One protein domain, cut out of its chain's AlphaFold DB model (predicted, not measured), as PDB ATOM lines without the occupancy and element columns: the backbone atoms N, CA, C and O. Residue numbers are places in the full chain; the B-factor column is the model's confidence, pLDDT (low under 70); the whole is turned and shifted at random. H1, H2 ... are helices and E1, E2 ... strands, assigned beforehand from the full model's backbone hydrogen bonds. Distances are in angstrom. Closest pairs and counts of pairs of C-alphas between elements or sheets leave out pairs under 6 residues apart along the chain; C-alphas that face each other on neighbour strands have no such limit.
ATOM      1  N   GLU A   4    -453.039 312.727  66.963       87.12
ATOM      2  CA  GLU A   4    -454.468 312.978  66.810       87.12
ATOM      3  C   GLU A   4    -454.844 312.927  65.322       87.12
ATOM      4  O   GLU A   4    -454.075 313.365  64.466       87.12
ATOM      5  N   VAL A   5    -456.021 312.383  65.004       84.31
ATOM      6  CA  VAL A   5    -456.509 312.253  63.624       84.31
ATOM      7  C   VAL A   5    -457.661 313.217  63.392       84.31
ATOM      8  O   VAL A   5    -458.689 313.138  64.059       84.31
ATOM      9  N   ILE A   6    -457.525 314.067  62.376       82.88
ATOM     10  CA  ILE A   6    -458.580 314.967  61.912       82.88
ATOM     11  C   ILE A   6    -458.999 314.540  60.507       82.88
ATOM     12  O   ILE A   6    -458.235 314.648  59.545       82.88
ATOM     13  N   LYS A   7    -460.237 314.056  60.376       79.06
ATOM     14  CA  LYS A   7    -460.837 313.704  59.081       79.06
ATOM     15  C   LYS A   7    -461.555 314.928  58.516       79.06
ATOM     16  O   LYS A   7    -462.418 315.487  59.185       79.06
ATOM     17  N   GLY A   8    -461.171 315.354  57.314       68.62
ATOM     18  CA  GLY A   8    -461.785 316.482  56.617       68.62
ATOM     19  C   GLY A   8    -462.838 316.040  55.602       68.62
ATOM     20  O   GLY A   8    -463.014 314.849  55.327       68.62
ATOM     21  N   ASP A   9    -463.515 317.012  54.997       56.75
ATOM     22  CA  ASP A   9    -464.464 316.756  53.916       56.75
ATOM     23  C   ASP A   9    -463.746 316.356  52.612       56.75
ATOM     24  O   ASP A   9    -462.584 316.700  52.372       56.75
ATOM     25  N   GLN A  10    -464.460 315.620  51.750       55.00
ATOM     26  CA  GLN A  10    -464.043 315.268  50.381       55.00
ATOM     27  C   GLN A  10    -462.631 314.654  50.269       55.00
ATOM     28  O   GLN A  10    -461.777 315.141  49.529       55.00
ATOM     29  N   GLY A  11    -462.390 313.543  50.970       66.25
ATOM     30  CA  GLY A  11    -461.202 312.711  50.736       66.25
ATOM     31  C   GLY A  11    -459.883 313.331  51.212       66.25
ATOM     32  O   GLY A  11    -458.830 313.031  50.641       66.25
ATOM     33  N   SER A  12    -459.951 314.190  52.235       78.81
ATOM     34  CA  SER A  12    -458.805 314.754  52.949       78.81
ATOM     35  C   SER A  12    -458.738 314.229  54.390       78.81
ATOM     36  O   SER A  12    -459.755 314.067  55.060       78.81
ATOM     37  N   CYS A  13    -457.534 313.927  54.870       85.50
ATOM     38  CA  CYS A  13    -457.288 313.407  56.213       85.50
ATOM     39  C   CYS A  13    -455.953 313.933  56.732       85.50
ATOM     40  O   CYS A  13    -455.009 314.089  55.961       85.50
ATOM     41  N   SER A  14    -455.884 314.244  58.022       87.69
ATOM     42  CA  SER A  14    -454.704 314.824  58.659       87.69
ATOM     43  C   SER A  14    -454.362 314.074  59.939       87.69
ATOM     44  O   SER A  14    -455.253 313.695  60.696       87.69
ATOM     45  N   VAL A  15    -453.070 313.903  60.188       89.25
ATOM     46  CA  VAL A  15    -452.506 313.345  61.415       89.25
ATOM     47  C   VAL A  15    -451.631 314.417  62.052       89.25
ATOM     48  O   VAL A  15    -450.683 314.893  61.425       89.25
ATOM     49  N   ILE A  16    -451.951 314.807  63.284       90.62
ATOM     50  CA  ILE A  16    -451.188 315.776  64.076       90.62
ATOM     51  C   ILE A  16    -450.323 315.002  65.066       90.62
ATOM     52  O   ILE A  16    -450.843 314.247  65.884       90.62
ATOM     53  N   PHE A  17    -449.006 315.188  65.011       89.44
ATOM     54  CA  PHE A  17    -448.082 314.467  65.885       89.44
ATOM     55  C   PHE A  17    -447.934 315.169  67.232       89.44
ATOM     56  O   PHE A  17    -447.600 316.357  67.297       89.44
ATOM     57  N   GLU A  18    -448.127 314.412  68.314       89.69
ATOM     58  CA  GLU A  18    -447.967 314.924  69.673       89.69
ATOM     59  C   GLU A  18    -446.469 315.120  69.971       89.69
ATOM     60  O   GLU A  18    -445.695 314.154  69.899       89.69
ATOM     61  N   PRO A  19    -446.022 316.349  70.282       90.44
ATOM     62  CA  PRO A  19    -444.631 316.592  70.622       90.44
ATOM     63  C   PRO A  19    -444.300 316.027  72.002       90.44
ATOM     64  O   PRO A  19    -445.151 315.916  72.882       90.44
ATOM     65  N   ARG A  20    -443.020 315.729  72.225       90.31
ATOM     66  CA  ARG A  20    -442.505 315.322  73.537       90.31
ATOM     67  C   ARG A  20    -442.653 316.441  74.566       90.31
ATOM     68  O   ARG A  20    -442.927 316.173  75.734       90.31
ATOM     69  N   SER A  21    -442.406 317.678  74.151       91.31
ATOM     70  CA  SER A  21    -442.593 318.869  74.974       91.31
ATOM     71  C   SER A  21    -442.889 320.080  74.101       91.31
ATOM     72  O   SER A  21    -442.503 320.117  72.931       91.31
ATOM     73  N   LYS A  22    -443.548 321.078  74.688       92.81
ATOM     74  CA  LYS A  22    -443.791 322.387  74.084       92.81
ATOM     75  C   LYS A  22    -443.294 323.479  75.027       92.81
ATOM     76  O   LYS A  22    -443.319 323.286  76.241       92.81
ATOM     77  N   THR A  23    -442.845 324.605  74.485       90.94
ATOM     78  CA  THR A  23    -442.511 325.797  75.288       90.94
ATOM     79  C   THR A  23    -443.749 326.611  75.664       90.94
ATOM     80  O   THR A  23    -443.705 327.354  76.638       90.94
ATOM     81  N   SER A  24    -444.839 326.462  74.911       86.81
ATOM     82  CA  SER A  24    -446.137 327.106  75.125       86.81
ATOM     83  C   SER A  24    -447.248 326.289  74.461       86.81
ATOM     84  O   SER A  24    -446.968 325.409  73.639       86.81
ATOM     85  N   ASP A  25    -448.504 326.610  74.764       84.75
ATOM     86  CA  ASP A  25    -449.653 326.002  74.086       84.75
ATOM     87  C   ASP A  25    -449.704 326.381  72.599       84.75
ATOM     88  O   ASP A  25    -450.037 325.533  71.771       84.75
ATOM     89  N   ASP A  26    -449.220 327.579  72.255       83.81
ATOM     90  CA  ASP A  26    -449.127 328.074  70.875       83.81
ATOM     91  C   ASP A  26    -447.979 327.457  70.058       83.81
ATOM     92  O   ASP A  26    -447.741 327.868  68.931       83.81
ATOM     93  N   ALA A  27    -447.211 326.499  70.589       87.88
ATOM     94  CA  ALA A  27    -446.078 325.942  69.850       87.88
ATOM     95  C   ALA A  27    -446.513 325.252  68.537       87.88
ATOM     96  O   ALA A  27    -447.487 324.493  68.540       87.88
ATOM     97  N   PRO A  28    -445.764 325.434  67.426       89.38
ATOM     98  CA  PRO A  28    -446.129 324.861  66.133       89.38
ATOM     99  C   PRO A  28    -446.109 323.330  66.186       89.38
ATOM    100  O   PRO A  28    -445.116 322.736  66.615       89.38
ATOM    101  N   LEU A  29    -447.184 322.685  65.721       89.75
ATOM    102  CA  LEU A  29    -447.294 321.224  65.706       89.75
ATOM    103  C   LEU A  29    -447.111 320.674  64.305       89.75
ATOM    104  O   LEU A  29    -447.700 321.183  63.358       89.75
ATOM    105  N   LEU A  30    -446.347 319.597  64.169       89.25
ATOM    106  CA  LEU A  30    -446.189 318.911  62.899       89.25
ATOM    107  C   LEU A  30    -447.479 318.181  62.504       89.25
ATOM    108  O   LEU A  30    -448.010 317.367  63.264       89.25
ATOM    109  N   VAL A  31    -447.924 318.421  61.276       87.94
ATOM    110  CA  VAL A  31    -449.086 317.777  60.665       87.94
ATOM    111  C   VAL A  31    -448.663 317.088  59.387       87.94
ATOM    112  O   VAL A  31    -448.032 317.696  58.525       87.94
ATOM    113  N   ALA A  32    -449.076 315.837  59.227       87.94
ATOM    114  CA  ALA A  32    -449.058 315.168  57.941       87.94
ATOM    115  C   ALA A  32    -450.486 315.081  57.401       87.94
ATOM    116  O   ALA A  32    -451.385 314.576  58.069       87.94
ATOM    117  N   LYS A  33    -450.702 315.574  56.186       83.88
ATOM    118  CA  LYS A  33    -451.987 315.532  55.493       83.88
ATOM    119  C   LYS A  33    -451.912 314.595  54.311       83.88
ATOM    120  O   LYS A  33    -450.928 314.579  53.576       83.88
ATOM    121  N   TYR A  34    -452.998 313.881  54.086       84.12
ATOM    122  CA  TYR A  34    -453.237 313.098  52.896       84.12
ATOM    123  C   TYR A  34    -454.493 313.603  52.198       84.12
ATOM    124  O   TYR A  34    -455.561 313.721  52.805       84.12
ATOM    125  N   LYS A  35    -454.366 313.897  50.906       77.50
ATOM    126  CA  LYS A  35    -455.474 314.332  50.063       77.50
ATOM    127  C   LYS A  35    -455.584 313.438  48.842       77.50
ATOM    128  O   LYS A  35    -454.616 313.219  48.111       77.50
ATOM    129  N   THR A  36    -456.794 312.963  48.585       69.00
ATOM    130  CA  THR A  36    -457.119 312.249  47.352       69.00
ATOM    131  C   THR A  36    -457.520 313.254  46.273       69.00
ATOM    132  O   THR A  36    -458.512 313.968  46.387       69.00
ATOM    133  N   SER A  37    -456.719 313.342  45.209       57.22
ATOM    134  CA  SER A  37    -457.034 314.132  44.015       57.22
ATOM    135  C   SER A  37    -457.223 313.168  42.841       57.22
ATOM    136  O   SER A  37    -456.273 312.749  42.170       57.22
ATOM    137  N   GLY A  38    -458.462 312.712  42.642       57.00
ATOM    138  CA  GLY A  38    -458.782 311.669  41.662       57.00
ATOM    139  C   GLY A  38    -458.187 310.303  42.042       57.00
ATOM    140  O   GLY A  38    -458.422 309.806  43.136       57.00
ATOM    141  N   LYS A  39    -457.416 309.673  41.138       51.22
ATOM    142  CA  LYS A  39    -456.771 308.354  41.362       51.22
ATOM    143  C   LYS A  39    -455.389 308.431  42.031       51.22
ATOM    144  O   LYS A  39    -454.688 307.423  42.084       51.22
ATOM    145  N   LYS A  40    -454.937 309.620  42.442       57.91
ATOM    146  CA  LYS A  40    -453.595 309.834  42.998       57.91
ATOM    147  C   LYS A  40    -453.699 310.466  44.380       57.91
ATOM    148  O   LYS A  40    -454.438 311.432  44.569       57.91
ATOM    149  N   GLY A  41    -452.945 309.904  45.316       66.69
ATOM    150  CA  GLY A  41    -452.739 310.467  46.641       66.69
ATOM    151  C   GLY A  41    -451.632 311.515  46.627       66.69
ATOM    152  O   GLY A  41    -450.602 311.319  45.973       66.69
ATOM    153  N   LEU A  42    -451.860 312.615  47.333       69.06
ATOM    154  CA  LEU A  42    -450.880 313.663  47.592       69.06
ATOM    155  C   LEU A  42    -450.694 313.786  49.102       69.06
ATOM    156  O   LEU A  42    -451.663 313.682  49.858       69.06
ATOM    157  N   VAL A  43    -449.448 313.976  49.519       74.88
ATOM    158  CA  VAL A  43    -449.071 314.168  50.915       74.88
ATOM    159  C   VAL A  43    -448.566 315.591  51.088       74.88
ATOM    160  O   VAL A  43    -447.797 316.084  50.263       74.88
ATOM    161  N   SER A  44    -448.981 316.224  52.177       76.31
ATOM    162  CA  SER A  44    -448.426 317.493  52.635       76.31
ATOM    163  C   SER A  44    -447.898 317.314  54.051       76.31
ATOM    164  O   SER A  44    -448.531 316.640  54.860       76.31
ATOM    165  N   ILE A  45    -446.751 317.906  54.362       79.62
ATOM    166  CA  ILE A  45    -446.222 317.987  55.722       79.62
ATOM    167  C   ILE A  45    -446.102 319.459  56.069       79.62
ATOM    168  O   ILE A  45    -445.375 320.201  55.422       79.62
ATOM    169  N   GLU A  46    -446.811 319.894  57.092       82.94
ATOM    170  CA  GLU A  46    -446.906 321.302  57.462       82.94
ATOM    171  C   GLU A  46    -446.866 321.462  58.982       82.94
ATOM    172  O   GLU A  46    -446.806 320.482  59.724       82.94
ATOM    173  N   ALA A  47    -446.883 322.709  59.441       81.44
ATOM    174  CA  ALA A  47    -447.123 323.030  60.838       81.44
ATOM    175  C   ALA A  47    -448.559 323.534  61.015       81.44
ATOM    176  O   ALA A  47    -449.048 324.273  60.157       81.44
ATOM    177  N   THR A  48    -449.220 323.185  62.123       74.00
ATOM    178  CA  THR A  48    -450.482 323.829  62.500       74.00
ATOM    179  C   THR A  48    -450.268 325.332  62.681       74.00
ATOM    180  O   THR A  48    -449.247 325.791  63.203       74.00
ATOM    181  N   ARG A  49    -451.255 326.102  62.223       57.44
ATOM    182  CA  ARG A  49    -451.254 327.566  62.210       57.44
ATOM    183  C   ARG A  49    -452.249 328.100  63.237       57.44
ATOM    184  O   ARG A  49    -453.174 328.816  62.874       57.44
ATOM    185  N   ASP A  50    -452.074 327.733  64.500       54.09
ATOM    186  CA  ASP A  50    -452.794 328.442  65.567       54.09
ATOM    187  C   ASP A  50    -452.145 329.816  65.853       54.09
ATOM    188  O   ASP A  50    -452.781 330.683  66.441       54.09
ATOM    189  N   GLY A  51    -450.937 330.068  65.319       54.88
ATOM    190  CA  GLY A  51    -450.278 331.378  65.274       54.88
ATOM    191  C   GLY A  51    -449.893 331.803  63.849       54.88
ATOM    192  O   GLY A  51    -449.515 330.979  63.011       54.88
ATOM    193  N   ASP A  52    -449.980 333.103  63.560       64.62
ATOM    194  CA  ASP A  52    -449.407 333.707  62.353       64.62
ATOM    195  C   ASP A  52    -447.880 333.781  62.493       64.62
ATOM    196  O   ASP A  52    -447.322 334.750  63.003       64.62
ATOM    197  N   TRP A  53    -447.195 332.717  62.069       77.31
ATOM    198  CA  TRP A  53    -445.737 332.627  62.144       77.31
ATOM    199  C   TRP A  53    -445.060 333.541  61.116       77.31
ATOM    200  O   TRP A  53    -445.199 333.338  59.908       77.31
ATOM    201  N   GLU A  54    -444.250 334.493  61.582       82.12
ATOM    202  CA  GLU A  54    -443.361 335.285  60.721       82.12
ATOM    203  C   GLU A  54    -442.204 334.433  60.187       82.12
ATOM    204  O   GLU A  54    -441.741 334.606  59.054       82.12
ATOM    205  N   GLN A  55    -441.723 333.502  61.014       84.19
ATOM    206  CA  GLN A  55    -440.677 332.553  60.657       84.19
ATOM    207  C   GLN A  55    -440.984 331.182  61.239       84.19
ATOM    208  O   GLN A  55    -441.419 331.064  62.380       84.19
ATOM    209  N   LEU A  56    -440.686 330.144  60.465       87.19
ATOM    210  CA  LEU A  56    -440.815 328.758  60.882       87.19
ATOM    211  C   LEU A  56    -439.534 328.010  60.513       87.19
ATOM    212  O   LEU A  56    -439.017 328.132  59.397       87.19
ATOM    213  N   GLN A  57    -438.980 327.293  61.483       90.44
ATOM    214  CA  GLN A  57    -437.668 326.668  61.393       90.44
ATOM    215  C   GLN A  57    -437.696 325.263  61.982       90.44
ATOM    216  O   GLN A  57    -438.378 325.006  62.974       90.44
ATOM    217  N   ILE A  58    -436.899 324.375  61.399       89.38
ATOM    218  CA  ILE A  58    -436.496 323.128  62.041       89.38
ATOM    219  C   ILE A  58    -435.133 323.357  62.680       89.38
ATOM    220  O   ILE A  58    -434.219 323.874  62.040       89.38
ATOM    221  N   VAL A  59    -435.005 322.971  63.946       89.81
ATOM    222  CA  VAL A  59    -433.736 322.980  64.669       89.81
ATOM    223  C   VAL A  59    -433.309 321.546  64.942       89.81
ATOM    224  O   VAL A  59    -433.978 320.824  65.682       89.81
ATOM    225  N   HIS A  60    -432.188 321.136  64.362       87.69
ATOM    226  CA  HIS A  60    -431.606 319.807  64.530       87.69
ATOM    227  C   HIS A  60    -430.091 319.952  64.695       87.69
ATOM    228  O   HIS A  60    -429.455 320.663  63.926       87.69
ATOM    229  N   GLN A  61    -429.503 319.336  65.727       84.94
ATOM    230  CA  GLN A  61    -428.057 319.419  66.012       84.94
ATOM    231  C   GLN A  61    -427.497 320.862  66.020       84.94
ATOM    232  O   GLN A  61    -426.411 321.130  65.509       84.94
ATOM    233  N   ASN A  62    -428.243 321.806  66.606       82.12
ATOM    234  CA  ASN A  62    -427.946 323.250  66.622       82.12
ATOM    235  C   ASN A  62    -427.915 323.944  65.245       82.12
ATOM    236  O   ASN A  62    -427.601 325.132  65.174       82.12
ATOM    237  N   GLN A  63    -428.271 323.249  64.167       85.38
ATOM    238  CA  GLN A  63    -428.503 323.845  62.857       85.38
ATOM    239  C   GLN A  63    -429.962 324.272  62.743       85.38
ATOM    240  O   GLN A  63    -430.853 323.607  63.274       85.38
ATOM    241  N   ARG A  64    -430.190 325.423  62.108       87.94
ATOM    242  CA  ARG A  64    -431.515 326.012  61.899       87.94
ATOM    243  C   ARG A  64    -431.795 326.074  60.411       87.94
ATOM    244  O   ARG A  64    -431.194 326.886  59.712       87.94
ATOM    245  N   ASP A  65    -432.750 325.276  59.969       85.88
ATOM    246  CA  ASP A  65    -433.199 325.256  58.587       85.88
ATOM    247  C   ASP A  65    -434.580 325.883  58.487       85.88
ATOM    248  O   ASP A  65    -435.460 325.647  59.318       85.88
ATOM    249  N   LYS A  66    -434.796 326.699  57.455       84.75
ATOM    250  CA  LYS A  66    -436.123 327.252  57.187       84.75
ATOM    251  C   LYS A  66    -437.081 326.107  56.865       84.75
ATOM    252  O   LYS A  66    -436.844 325.347  55.929       84.75
ATOM    253  N   PHE A  67    -438.207 326.046  57.569       83.56
ATOM    254  CA  PHE A  67    -439.272 325.100  57.277       83.56
ATOM    255  C   PHE A  67    -440.442 325.836  56.641       83.56
ATOM    256  O   PHE A  67    -441.104 326.646  57.279       83.56
ATOM    257  N   SER A  68    -440.675 325.572  55.359       70.31
ATOM    258  CA  SER A  68    -441.778 326.203  54.623       70.31
ATOM    259  C   SER A  68    -443.001 325.294  54.512       70.31
ATOM    260  O   SER A  68    -443.983 325.698  53.904       70.31
ATOM    261  N   GLY A  69    -442.948 324.089  55.087       68.38
ATOM    262  CA  GLY A  69    -443.882 323.019  54.765       68.38
ATOM    263  C   GLY A  69    -443.628 322.431  53.376       68.38
ATOM    264  O   GLY A  69    -443.002 323.040  52.507       68.38
ATOM    265  N   VAL A  70    -444.127 321.220  53.188       65.50
ATOM    266  CA  VAL A  70    -444.118 320.465  51.941       65.50
ATOM    267  C   VAL A  70    -445.570 320.285  51.546       65.50
ATOM    268  O   VAL A  70    -446.359 319.789  52.347       65.50
ATOM    269  N   PHE A  71    -445.943 320.675  50.334       63.88
ATOM    270  CA  PHE A  71    -447.347 320.688  49.930       63.88
ATOM    271  C   PHE A  71    -447.583 319.860  48.681       63.88
ATOM    272  O   PHE A  71    -446.875 320.007  47.687       63.88
ATOM    273  N   ASP A  72    -448.629 319.037  48.736       62.50
ATOM    274  CA  ASP A  72    -449.200 318.328  47.597       62.50
ATOM    275  C   ASP A  72    -448.151 317.540  46.788       62.50
ATOM    276  O   ASP A  72    -448.196 317.460  45.556       62.50
ATOM    277  N   VAL A  73    -447.189 316.930  47.487       63.31
ATOM    278  CA  VAL A  73    -446.152 316.111  46.862       63.31
ATOM    279  C   VAL A  73    -446.593 314.661  46.774       63.31
ATOM    280  O   VAL A  73    -447.390 314.150  47.564       63.31
ATOM    281  N   LYS A  74    -446.056 313.949  45.783       63.84
ATOM    282  CA  LYS A  74    -446.221 312.497  45.748       63.84
ATOM    283  C   LYS A  74    -445.446 311.882  46.916       63.84
ATOM    284  O   LYS A  74    -444.314 312.303  47.125       63.84
ATOM    285  N   PRO A  75    -445.979 310.832  47.561       64.81
ATOM    286  CA  PRO A  75    -445.279 309.981  48.524       64.81
ATOM    287  C   PRO A  75    -443.760 309.822  48.323       64.81
ATOM    288  O   PRO A  75    -442.965 310.259  49.144       64.81
ATOM    289  N   LYS A  76    -443.350 309.306  47.162       62.28
ATOM    290  CA  LYS A  76    -441.945 309.082  46.785       62.28
ATOM    291  C   LYS A  76    -441.084 310.340  46.600       62.28
ATOM    292  O   LYS A  76    -439.878 310.237  46.445       62.28
ATOM    293  N   ASN A  77    -441.700 311.516  46.521       62.62
ATOM    294  CA  ASN A  77    -440.999 312.789  46.351       62.62
ATOM    295  C   ASN A  77    -440.759 313.490  47.699       62.62
ATOM    296  O   ASN A  77    -440.114 314.529  47.715       62.62
ATOM    297  N   LEU A  78    -441.263 312.944  48.814       66.75
ATOM    298  CA  LEU A  78    -440.966 313.461  50.155       66.75
ATOM    299  C   LEU A  78    -439.479 313.309  50.507       66.75
ATOM    300  O   LEU A  78    -438.968 314.061  51.324       66.75
ATOM    301  N   GLU A  79    -438.779 312.382  49.847       65.56
ATOM    302  CA  GLU A  79    -437.375 312.054  50.106       65.56
ATOM    303  C   GLU A  79    -436.392 313.205  49.874       65.56
ATOM    304  O   GLU A  79    -435.319 313.209  50.467       65.56
ATOM    305  N   SER A  80    -436.754 314.203  49.067       63.50
ATOM    306  CA  SER A  80    -435.900 315.365  48.803       63.50
ATOM    307  C   SER A  80    -436.062 316.512  49.806       63.50
ATOM    308  O   SER A  80    -435.424 317.550  49.642       63.50
ATOM    309  N   GLU A  81    -436.928 316.373  50.810       68.94
ATOM    310  CA  GLU A  81    -437.254 317.462  51.732       68.94
ATOM    311  C   GLU A  81    -436.296 317.505  52.937       68.94
ATOM    312  O   GLU A  81    -435.986 316.453  53.506       68.94
ATOM    313  N   PRO A  82    -435.857 318.696  53.398       69.69
ATOM    314  CA  PRO A  82    -434.909 318.821  54.513       69.69
ATOM    315  C   PRO A  82    -435.372 318.125  55.797       69.69
ATOM    316  O   PRO A  82    -434.597 317.431  56.451       69.69
ATOM    317  N   LEU A  83    -436.666 318.235  56.122       76.94
ATOM    318  CA  LEU A  83    -437.267 317.508  57.244       76.94
ATOM    319  C   LEU A  83    -437.139 315.990  57.059       76.94
ATOM    320  O   LEU A  83    -436.848 315.277  58.010       76.94
ATOM    321  N   TRP A  84    -437.340 315.491  55.841       75.31
ATOM    322  CA  TRP A  84    -437.262 314.063  55.550       75.31
ATOM    323  C   TRP A  84    -435.837 313.535  55.671       75.31
ATOM    324  O   TRP A  84    -435.643 312.450  56.206       75.31
ATOM    325  N   THR A  85    -434.848 314.338  55.273       72.56
ATOM    326  CA  THR A  85    -433.424 314.029  55.470       72.56
ATOM    327  C   THR A  85    -433.083 313.925  56.961       72.56
ATOM    328  O   THR A  85    -432.404 312.991  57.377       72.56
ATOM    329  N   ILE A  86    -433.606 314.834  57.793       77.44
ATOM    330  CA  ILE A  86    -433.433 314.781  59.256       77.44
ATOM    331  C   ILE A  86    -434.078 313.511  59.834       77.44
ATOM    332  O   ILE A  86    -433.480 312.825  60.655       77.44
ATOM    333  N   LEU A  87    -435.281 313.164  59.372       75.12
ATOM    334  CA  LEU A  87    -436.024 311.978  59.814       75.12
ATOM    335  C   LEU A  87    -435.459 310.643  59.284       75.12
ATOM    336  O   LEU A  87    -435.902 309.588  59.740       75.12
ATOM    337  N   GLN A  88    -434.539 310.680  58.313       70.62
ATOM    338  CA  GLN A  88    -433.866 309.519  57.713       70.62
ATOM    339  C   GLN A  88    -432.563 309.122  58.422       70.62
ATOM    340  O   GLN A  88    -431.947 308.157  57.987       70.62
ATOM    341  N   GLY A  89    -432.140 309.849  59.463       60.06
ATOM    342  CA  GLY A  89    -430.838 309.669  60.114       60.06
ATOM    343  C   GLY A  89    -430.413 308.206  60.323       60.06
ATOM    344  O   GLY A  89    -431.191 307.381  60.801       60.06
ATOM    345  N   ASP A  90    -429.163 307.907  59.958       46.47
ATOM    346  CA  ASP A  90    -428.556 306.576  60.017       46.47
ATOM    347  C   ASP A  90    -428.352 306.109  61.473       46.47
ATOM    348  O   ASP A  90    -427.350 306.441  62.108       46.47
ATOM    349  N   GLY A  91    -429.281 305.307  62.003       48.31
ATOM    350  CA  GLY A  91    -429.077 304.513  63.222       48.31
ATOM    351  C   GLY A  91    -430.254 304.486  64.201       48.31
ATOM    352  O   GLY A  91    -431.163 305.305  64.135       48.31
ATOM    353  N   ASP A  92    -430.203 303.539  65.145       43.94
ATOM    354  CA  ASP A  92    -431.187 303.313  66.224       43.94
ATOM    355  C   ASP A  92    -431.289 304.468  67.253       43.94
ATOM    356  O   ASP A  92    -432.018 304.362  68.245       43.94
ATOM    357  N   ASP A  93    -430.582 305.582  67.044       51.81
ATOM    358  CA  ASP A  93    -430.630 306.737  67.931       51.81
ATOM    359  C   ASP A  93    -431.851 307.613  67.625       51.81
ATOM    360  O   ASP A  93    -432.098 308.054  66.503       51.81
ATOM    361  N   ALA A  94    -432.624 307.896  68.671       59.31
ATOM    362  CA  ALA A  94    -433.809 308.734  68.611       59.31
ATOM    363  C   ALA A  94    -433.475 310.148  68.100       59.31
ATOM    364  O   ALA A  94    -433.059 311.006  68.883       59.31
ATOM    365  N   VAL A  95    -433.705 310.416  66.810       74.50
ATOM    366  CA  VAL A  95    -433.514 311.750  66.220       74.50
ATOM    367  C   VAL A  95    -434.348 312.770  67.001       74.50
ATOM    368  O   VAL A  95    -435.578 312.678  67.060       74.50
ATOM    369  N   LEU A  96    -433.666 313.722  67.642       86.06
ATOM    370  CA  LEU A  96    -434.272 314.841  68.359       86.06
ATOM    371  C   LEU A  96    -434.206 316.082  67.479       86.06
ATOM    372  O   LEU A  96    -433.120 316.597  67.216       86.06
ATOM    373  N   PHE A  97    -435.362 316.605  67.097       90.56
ATOM    374  CA  PHE A  97    -435.458 317.894  66.424       90.56
ATOM    375  C   PHE A  97    -436.551 318.748  67.058       90.56
ATOM    376  O   PHE A  97    -437.436 318.260  67.766       90.56
ATOM    377  N   HIS A  98    -436.480 320.044  66.793       91.88
ATOM    378  CA  HIS A  98    -437.464 321.014  67.236       91.88
ATOM    379  C   HIS A  98    -438.106 321.679  66.030       91.88
ATOM    380  O   HIS A  98    -437.417 322.051  65.085       91.88
ATOM    381  N   LEU A  99    -439.418 321.860  66.088       91.69
ATOM    382  CA  LEU A  99    -440.127 322.784  65.219       91.69
ATOM    383  C   LEU A  99    -440.282 324.090  65.998       91.69
ATOM    384  O   LEU A  99    -440.805 324.083  67.114       91.69
ATOM    385  N   THR A 100    -439.758 325.188  65.464       91.19
ATOM    386  CA  THR A 100    -439.715 326.487  66.145       91.19
ATOM    387  C   THR A 100    -440.340 327.558  65.263       91.19
ATOM    388  O   THR A 100    -439.923 327.739  64.120       91.19
ATOM    389  N   GLY A 101    -441.322 328.270  65.804       89.75
ATOM    390  CA  GLY A 101    -441.990 329.404  65.179       89.75
ATOM    391  C   GLY A 101    -441.635 330.705  65.894       89.75
ATOM    392  O   GLY A 101    -441.469 330.706  67.113       89.75
ATOM    393  N   ARG A 102    -441.505 331.793  65.133       89.56
ATOM    394  CA  ARG A 102    -441.471 333.169  65.643       89.56
ATOM    395  C   ARG A 102    -442.804 333.828  65.325       89.56
ATOM    396  O   ARG A 102    -443.197 333.834  64.154       89.56
ATOM    397  N   ASP A 103    -443.491 334.319  66.344       86.38
ATOM    398  CA  ASP A 103    -444.781 334.992  66.196       86.38
ATOM    399  C   ASP A 103    -444.611 336.478  65.801       86.38
ATOM    400  O   ASP A 103    -443.493 336.980  65.650       86.38
ATOM    401  N   GLY A 104    -445.727 337.193  65.627       83.19
ATOM    402  CA  GLY A 104    -445.726 338.628  65.315       83.19
ATOM    403  C   GLY A 104    -445.259 339.547  66.455       83.19
ATOM    404  O   GLY A 104    -445.103 340.748  66.236       83.19
ATOM    405  N   ASN A 105    -445.034 339.012  67.660       86.19
ATOM    406  CA  ASN A 105    -444.495 339.738  68.812       86.19
ATOM    407  C   ASN A 105    -442.983 339.516  68.998       86.19
ATOM    408  O   ASN A 105    -442.419 340.016  69.970       86.19
ATOM    409  N   ASP A 106    -442.319 338.812  68.070       86.38
ATOM    410  CA  ASP A 106    -440.916 338.381  68.185       86.38
ATOM    411  C   ASP A 106    -440.671 337.348  69.307       86.38
ATOM    412  O   ASP A 106    -439.550 337.177  69.793       86.38
ATOM    413  N   GLU A 107    -441.712 336.627  69.726       88.44
ATOM    414  CA  GLU A 107    -441.597 335.523  70.673       88.44
ATOM    415  C   GLU A 107    -441.371 334.193  69.943       88.44
ATOM    416  O   GLU A 107    -441.910 333.923  68.865       88.44
ATOM    417  N   PHE A 108    -440.524 333.342  70.530       89.38
ATOM    418  CA  PHE A 108    -440.203 332.028  69.983       89.38
ATOM    419  C   PHE A 108    -440.972 330.928  70.703       89.38
ATOM    420  O   PHE A 108    -440.815 330.717  71.906       89.38
ATOM    421  N   HIS A 109    -441.699 330.139  69.922       91.19
ATOM    422  CA  HIS A 109    -442.460 328.995  70.397       91.19
ATOM    423  C   HIS A 109    -441.917 327.727  69.752       91.19
ATOM    424  O   HIS A 109    -441.644 327.693  68.552       91.19
ATOM    425  N   SER A 110    -441.723 326.668  70.536       92.69
ATOM    426  CA  SER A 110    -441.093 325.453  70.044       92.69
ATOM    427  C   SER A 110    -441.729 324.181  70.578       92.69
ATOM    428  O   SER A 110    -442.027 324.061  71.766       92.69
ATOM    429  N   ALA A 111    -441.879 323.210  69.682       93.31
ATOM    430  CA  ALA A 111    -442.277 321.846  69.977       93.31
ATOM    431  C   ALA A 111    -441.102 320.896  69.697       93.31
ATOM    432  O   ALA A 111    -440.464 320.992  68.647       93.31
ATOM    433  N   SER A 112    -440.799 319.994  70.634       93.06
ATOM    434  CA  SER A 112    -439.737 318.993  70.477       93.06
ATOM    435  C   SER A 112    -440.298 317.640  70.054       93.06
ATOM    436  O   SER A 112    -441.319 317.179  70.569       93.06
ATOM    437  N   TYR A 113    -439.600 316.973  69.142       90.12
ATOM    438  CA  TYR A 113    -439.971 315.669  68.612       90.12
ATOM    439  C   TYR A 113    -438.812 314.698  68.781       90.12
ATOM    440  O   TYR A 113    -437.663 315.022  68.500       90.12
ATOM    441  N   THR A 114    -439.124 313.496  69.256       86.06
ATOM    442  CA  THR A 114    -438.177 312.387  69.383       86.06
ATOM    443  C   THR A 114    -438.854 311.113  68.897       86.06
ATOM    444  O   THR A 114    -440.078 310.999  69.008       86.06
ATOM    445  N   ASN A 115    -438.085 310.157  68.373       75.12
ATOM    446  CA  ASN A 115    -438.610 308.900  67.820       75.12
ATOM    447  C   ASN A 115    -439.624 309.092  66.678       75.12
ATOM    448  O   ASN A 115    -440.442 308.204  66.420       75.12
ATOM    449  N   LEU A 116    -439.615 310.254  66.022       81.12
ATOM    450  CA  LEU A 116    -440.385 310.477  64.809       81.12
ATOM    451  C   LEU A 116    -439.518 310.062  63.626       81.12
ATOM    452  O   LEU A 116    -438.410 310.562  63.471       81.12
ATOM    453  N   THR A 117    -440.021 309.134  62.821       76.06
ATOM    454  CA  THR A 117    -439.315 308.599  61.655       76.06
ATOM    455  C   THR A 117    -440.178 308.750  60.417       76.06
ATOM    456  O   THR A 117    -441.409 308.832  60.504       76.06
ATOM    457  N   THR A 118    -439.537 308.739  59.252       74.06
ATOM    458  CA  THR A 118    -440.227 308.721  57.956       74.06
ATOM    459  C   THR A 118    -441.226 307.566  57.881       74.06
ATOM    460  O   THR A 118    -442.391 307.789  57.556       74.06
ATOM    461  N   THR A 119    -440.828 306.360  58.298       71.88
ATOM    462  CA  THR A 119    -441.693 305.171  58.383       71.88
ATOM    463  C   THR A 119    -442.876 305.370  59.330       71.88
ATOM    464  O   THR A 119    -443.993 304.977  59.005       71.88
ATOM    465  N   GLY A 120    -442.672 306.007  60.488       76.50
ATOM    466  CA  GLY A 120    -443.736 306.246  61.466       76.50
ATOM    467  C   GLY A 120    -444.807 307.218  60.967       76.50
ATOM    468  O   GLY A 120    -445.997 306.929  61.087       76.50
ATOM    469  N   ILE A 121    -444.398 308.330  60.343       79.31
ATOM    470  CA  ILE A 121    -445.323 309.300  59.724       79.31
ATOM    471  C   ILE A 121    -446.119 308.632  58.598       79.31
ATOM    472  O   ILE A 121    -447.338 308.762  58.495       79.31
ATOM    473  N   THR A 122    -445.405 307.879  57.771       75.12
ATOM    474  CA  THR A 122    -445.927 307.159  56.613       75.12
ATOM    475  C   THR A 122    -446.959 306.100  57.018       75.12
ATOM    476  O   THR A 122    -448.047 306.048  56.446       75.12
ATOM    477  N   ALA A 123    -446.663 305.299  58.045       72.56
ATOM    478  CA  ALA A 123    -447.577 304.292  58.575       72.56
ATOM    479  C   ALA A 123    -448.833 304.918  59.195       72.56
ATOM    480  O   ALA A 123    -449.930 304.404  58.989       72.56
ATOM    481  N   ALA A 124    -448.699 306.046  59.903       79.31
ATOM    482  CA  ALA A 124    -449.848 306.763  60.452       79.31
ATOM    483  C   ALA A 124    -450.787 307.262  59.338       79.31
ATOM    484  O   ALA A 124    -451.994 307.060  59.413       79.31
ATOM    485  N   LEU A 125    -450.246 307.825  58.249       79.88
ATOM    486  CA  LEU A 125    -451.049 308.218  57.083       79.88
ATOM    487  C   LEU A 125    -451.681 307.019  56.357       79.88
ATOM    488  O   LEU A 125    -452.817 307.110  55.894       79.88
ATOM    489  N   ALA A 126    -450.968 305.899  56.230       75.06
ATOM    490  CA  ALA A 126    -451.518 304.697  55.610       75.06
ATOM    491  C   ALA A 126    -452.695 304.140  56.428       75.06
ATOM    492  O   ALA A 126    -453.769 303.920  55.875       75.06
ATOM    493  N   ASN A 127    -452.513 303.992  57.743       74.81
ATOM    494  CA  ASN A 127    -453.507 303.409  58.644       74.81
ATOM    495  C   ASN A 127    -454.729 304.315  58.846       74.81
ATOM    496  O   ASN A 127    -455.860 303.849  58.780       74.81
ATOM    497  N   GLU A 128    -454.518 305.610  59.090       82.56
ATOM    498  CA  GLU A 128    -455.606 306.516  59.481       82.56
ATOM    499  C   GLU A 128    -456.287 307.182  58.281       82.56
ATOM    500  O   GLU A 128    -457.476 307.513  58.330       82.56
ATOM    501  N   CYS A 129    -455.529 307.378  57.195       77.75
ATOM    502  CA  CYS A 129    -455.958 308.130  56.018       77.75
ATOM    503  C   CYS A 129    -456.049 307.292  54.730       77.75
ATOM    504  O   CYS A 129    -456.457 307.831  53.698       77.75
ATOM    505  N   GLY A 130    -455.686 306.004  54.751       70.88
ATOM    506  CA  GLY A 130    -455.762 305.123  53.579       70.88
ATOM    507  C   GLY A 130    -454.804 305.514  52.446       70.88
ATOM    508  O   GLY A 130    -455.131 305.350  51.265       70.88
ATOM    509  N   ALA A 131    -453.646 306.091  52.779       71.56
ATOM    510  CA  ALA A 131    -452.644 306.503  51.798       71.56
ATOM    511  C   ALA A 131    -452.014 305.304  51.057       71.56
ATOM    512  O   ALA A 131    -451.590 304.343  51.694       71.56
ATOM    513  N   LYS A 132    -451.923 305.365  49.712       62.03
ATOM    514  CA  LYS A 132    -451.369 304.290  48.852       62.03
ATOM    515  C   LYS A 132    -450.194 304.764  47.970       62.03
ATOM    516  O   LYS A 132    -450.317 305.785  47.289       62.03
ATOM    517  N   GLY A 133    -449.110 303.970  47.904       49.38
ATOM    518  CA  GLY A 133    -447.919 304.146  47.036       49.38
ATOM    519  C   GLY A 133    -446.641 304.599  47.776       49.38
ATOM    520  O   GLY A 133    -446.734 305.492  48.600       49.38
ATOM    521  N   GLY A 134    -445.472 303.994  47.469       47.75
ATOM    522  CA  GLY A 134    -444.197 303.979  48.248       47.75
ATOM    523  C   GLY A 134    -443.581 305.321  48.728       47.75
ATOM    524  O   GLY A 134    -443.963 306.355  48.182       47.75
ATOM    525  N   PRO A 135    -442.641 305.357  49.713       42.88
ATOM    526  CA  PRO A 135    -442.141 304.295  50.605       42.88
ATOM    527  C   PRO A 135    -443.113 304.040  51.773       42.88
ATOM    528  O   PRO A 135    -442.738 303.811  52.914       42.88
ATOM    529  N   PHE A 136    -444.404 304.085  51.471       51.81
ATOM    530  CA  PHE A 136    -445.490 303.554  52.266       51.81
ATOM    531  C   PHE A 136    -445.506 302.052  52.021       51.81
ATOM    532  O   PHE A 136    -446.235 301.572  51.153       51.81
ATOM    533  N   GLN A 137    -444.635 301.308  52.715       41.94
ATOM    534  CA  GLN A 137    -444.911 299.886  52.862       41.94
ATOM    535  C   GLN A 137    -446.230 299.785  53.631       41.94
ATOM    536  O   GLN A 137    -446.355 300.411  54.691       41.94
TER     537      GLN A 137
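This is residues 4 to 137 of the 379 residues of an uncharacterized protein of Aliiroseovarius pelagivivens (UniProt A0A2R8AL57). Two antiparallel sheets meet at an angle, one of five strands and a strongly twisted one of four, with three helices in the angle between them. H3 and H1 cover one face of the five-stranded sheet, while the short H2 packs on the four-stranded sheet. The printed part has 134 residues with nine named strands and three named helices, in the order E1 E2 E3 E4 E5 E6 E7 H1 H2 E8 E9 H3; the class is mixed, helices and strands. The sheets run E1 E2 E3 E4 E7 and E6 E5 E8 E9. The whole is compact, with a radius of gyration of the C-alphas of 14.6 A and spans of 43 by 36 by 23 A.

E1, residues 4 to 7, E2, residues 12 to 17, E3, residues 30 to 37, and E4, residues 40 to 47, form a meander, each strand the antiparallel neighbour of the one before. N 6 and O 14 of the hairpin E1 and E2 are 2.9 A apart, N 15 and O 32 of E2 and E3 2.8 A, and N 33 and O 44 of E3 and E4 2.8 A. E7, residues 70 to 73, is the edge strand beside E4, with N 45 and O 70 at 2.8 A. In the other sheet E5, residues 55 to 60, and E6, residues 63 to 66, are a hairpin, with N 58 and O 65 at 2.8 A. E8, residues 97 to 102, is the neighbour of E5, with N 57 and O 100 at 2.8 A, and forms a hairpin with E9, residues 108 to 113, with N 99 and O 111 at 2.9 A. The closest C-alphas of E3 and E8, those of Leu 30 and Leu 99, are 7.6 A apart. H1, residues 75 to 80, and H3, residues 118 to 129, are on the same face of the first sheet, two layers, at heights over the sheet of 9.4 A and 8.9 A. The closest C-alphas of E2 and H3 are those of Cys 13 and Cys 129, 5.4 A apart. H2, residues 82 to 87, is on the second sheet, over E5, at a height over the sheet of 9.1 A. H2 and H3 are close but not clearly touching, their closest C-alphas, Leu 87 and Thr 118, 5.6 A apart. H1 and H3 are apart. In H2 and H3 every O i to N i+4 pair is within hydrogen-bond range; in H1 0 of 2 are, and 1 of 3 O i to N i+3 pairs.

E1 begins at C-alpha 4, (-454.468, 312.978, 66.810). E3 and E4 measure 22.3 A and 23.1 A, E2 16.8 A, and E8 and E9 16.4 A each. H3, 15.9 A long, ends at C-alpha 129, (-455.958, 308.130, 56.018).

The C-alphas farthest apart, those of Lys 39 and Asn 105, are 43.5 A apart. The printed part has no cut. The link from E2 to E3 is long, and its residues 21 to 22 pair with residues 111 to 112 of E9. The mean pLDDT of the printed part is 76.1; 41 residues are under 70, among them residues 69 to 82 and 132 to 137.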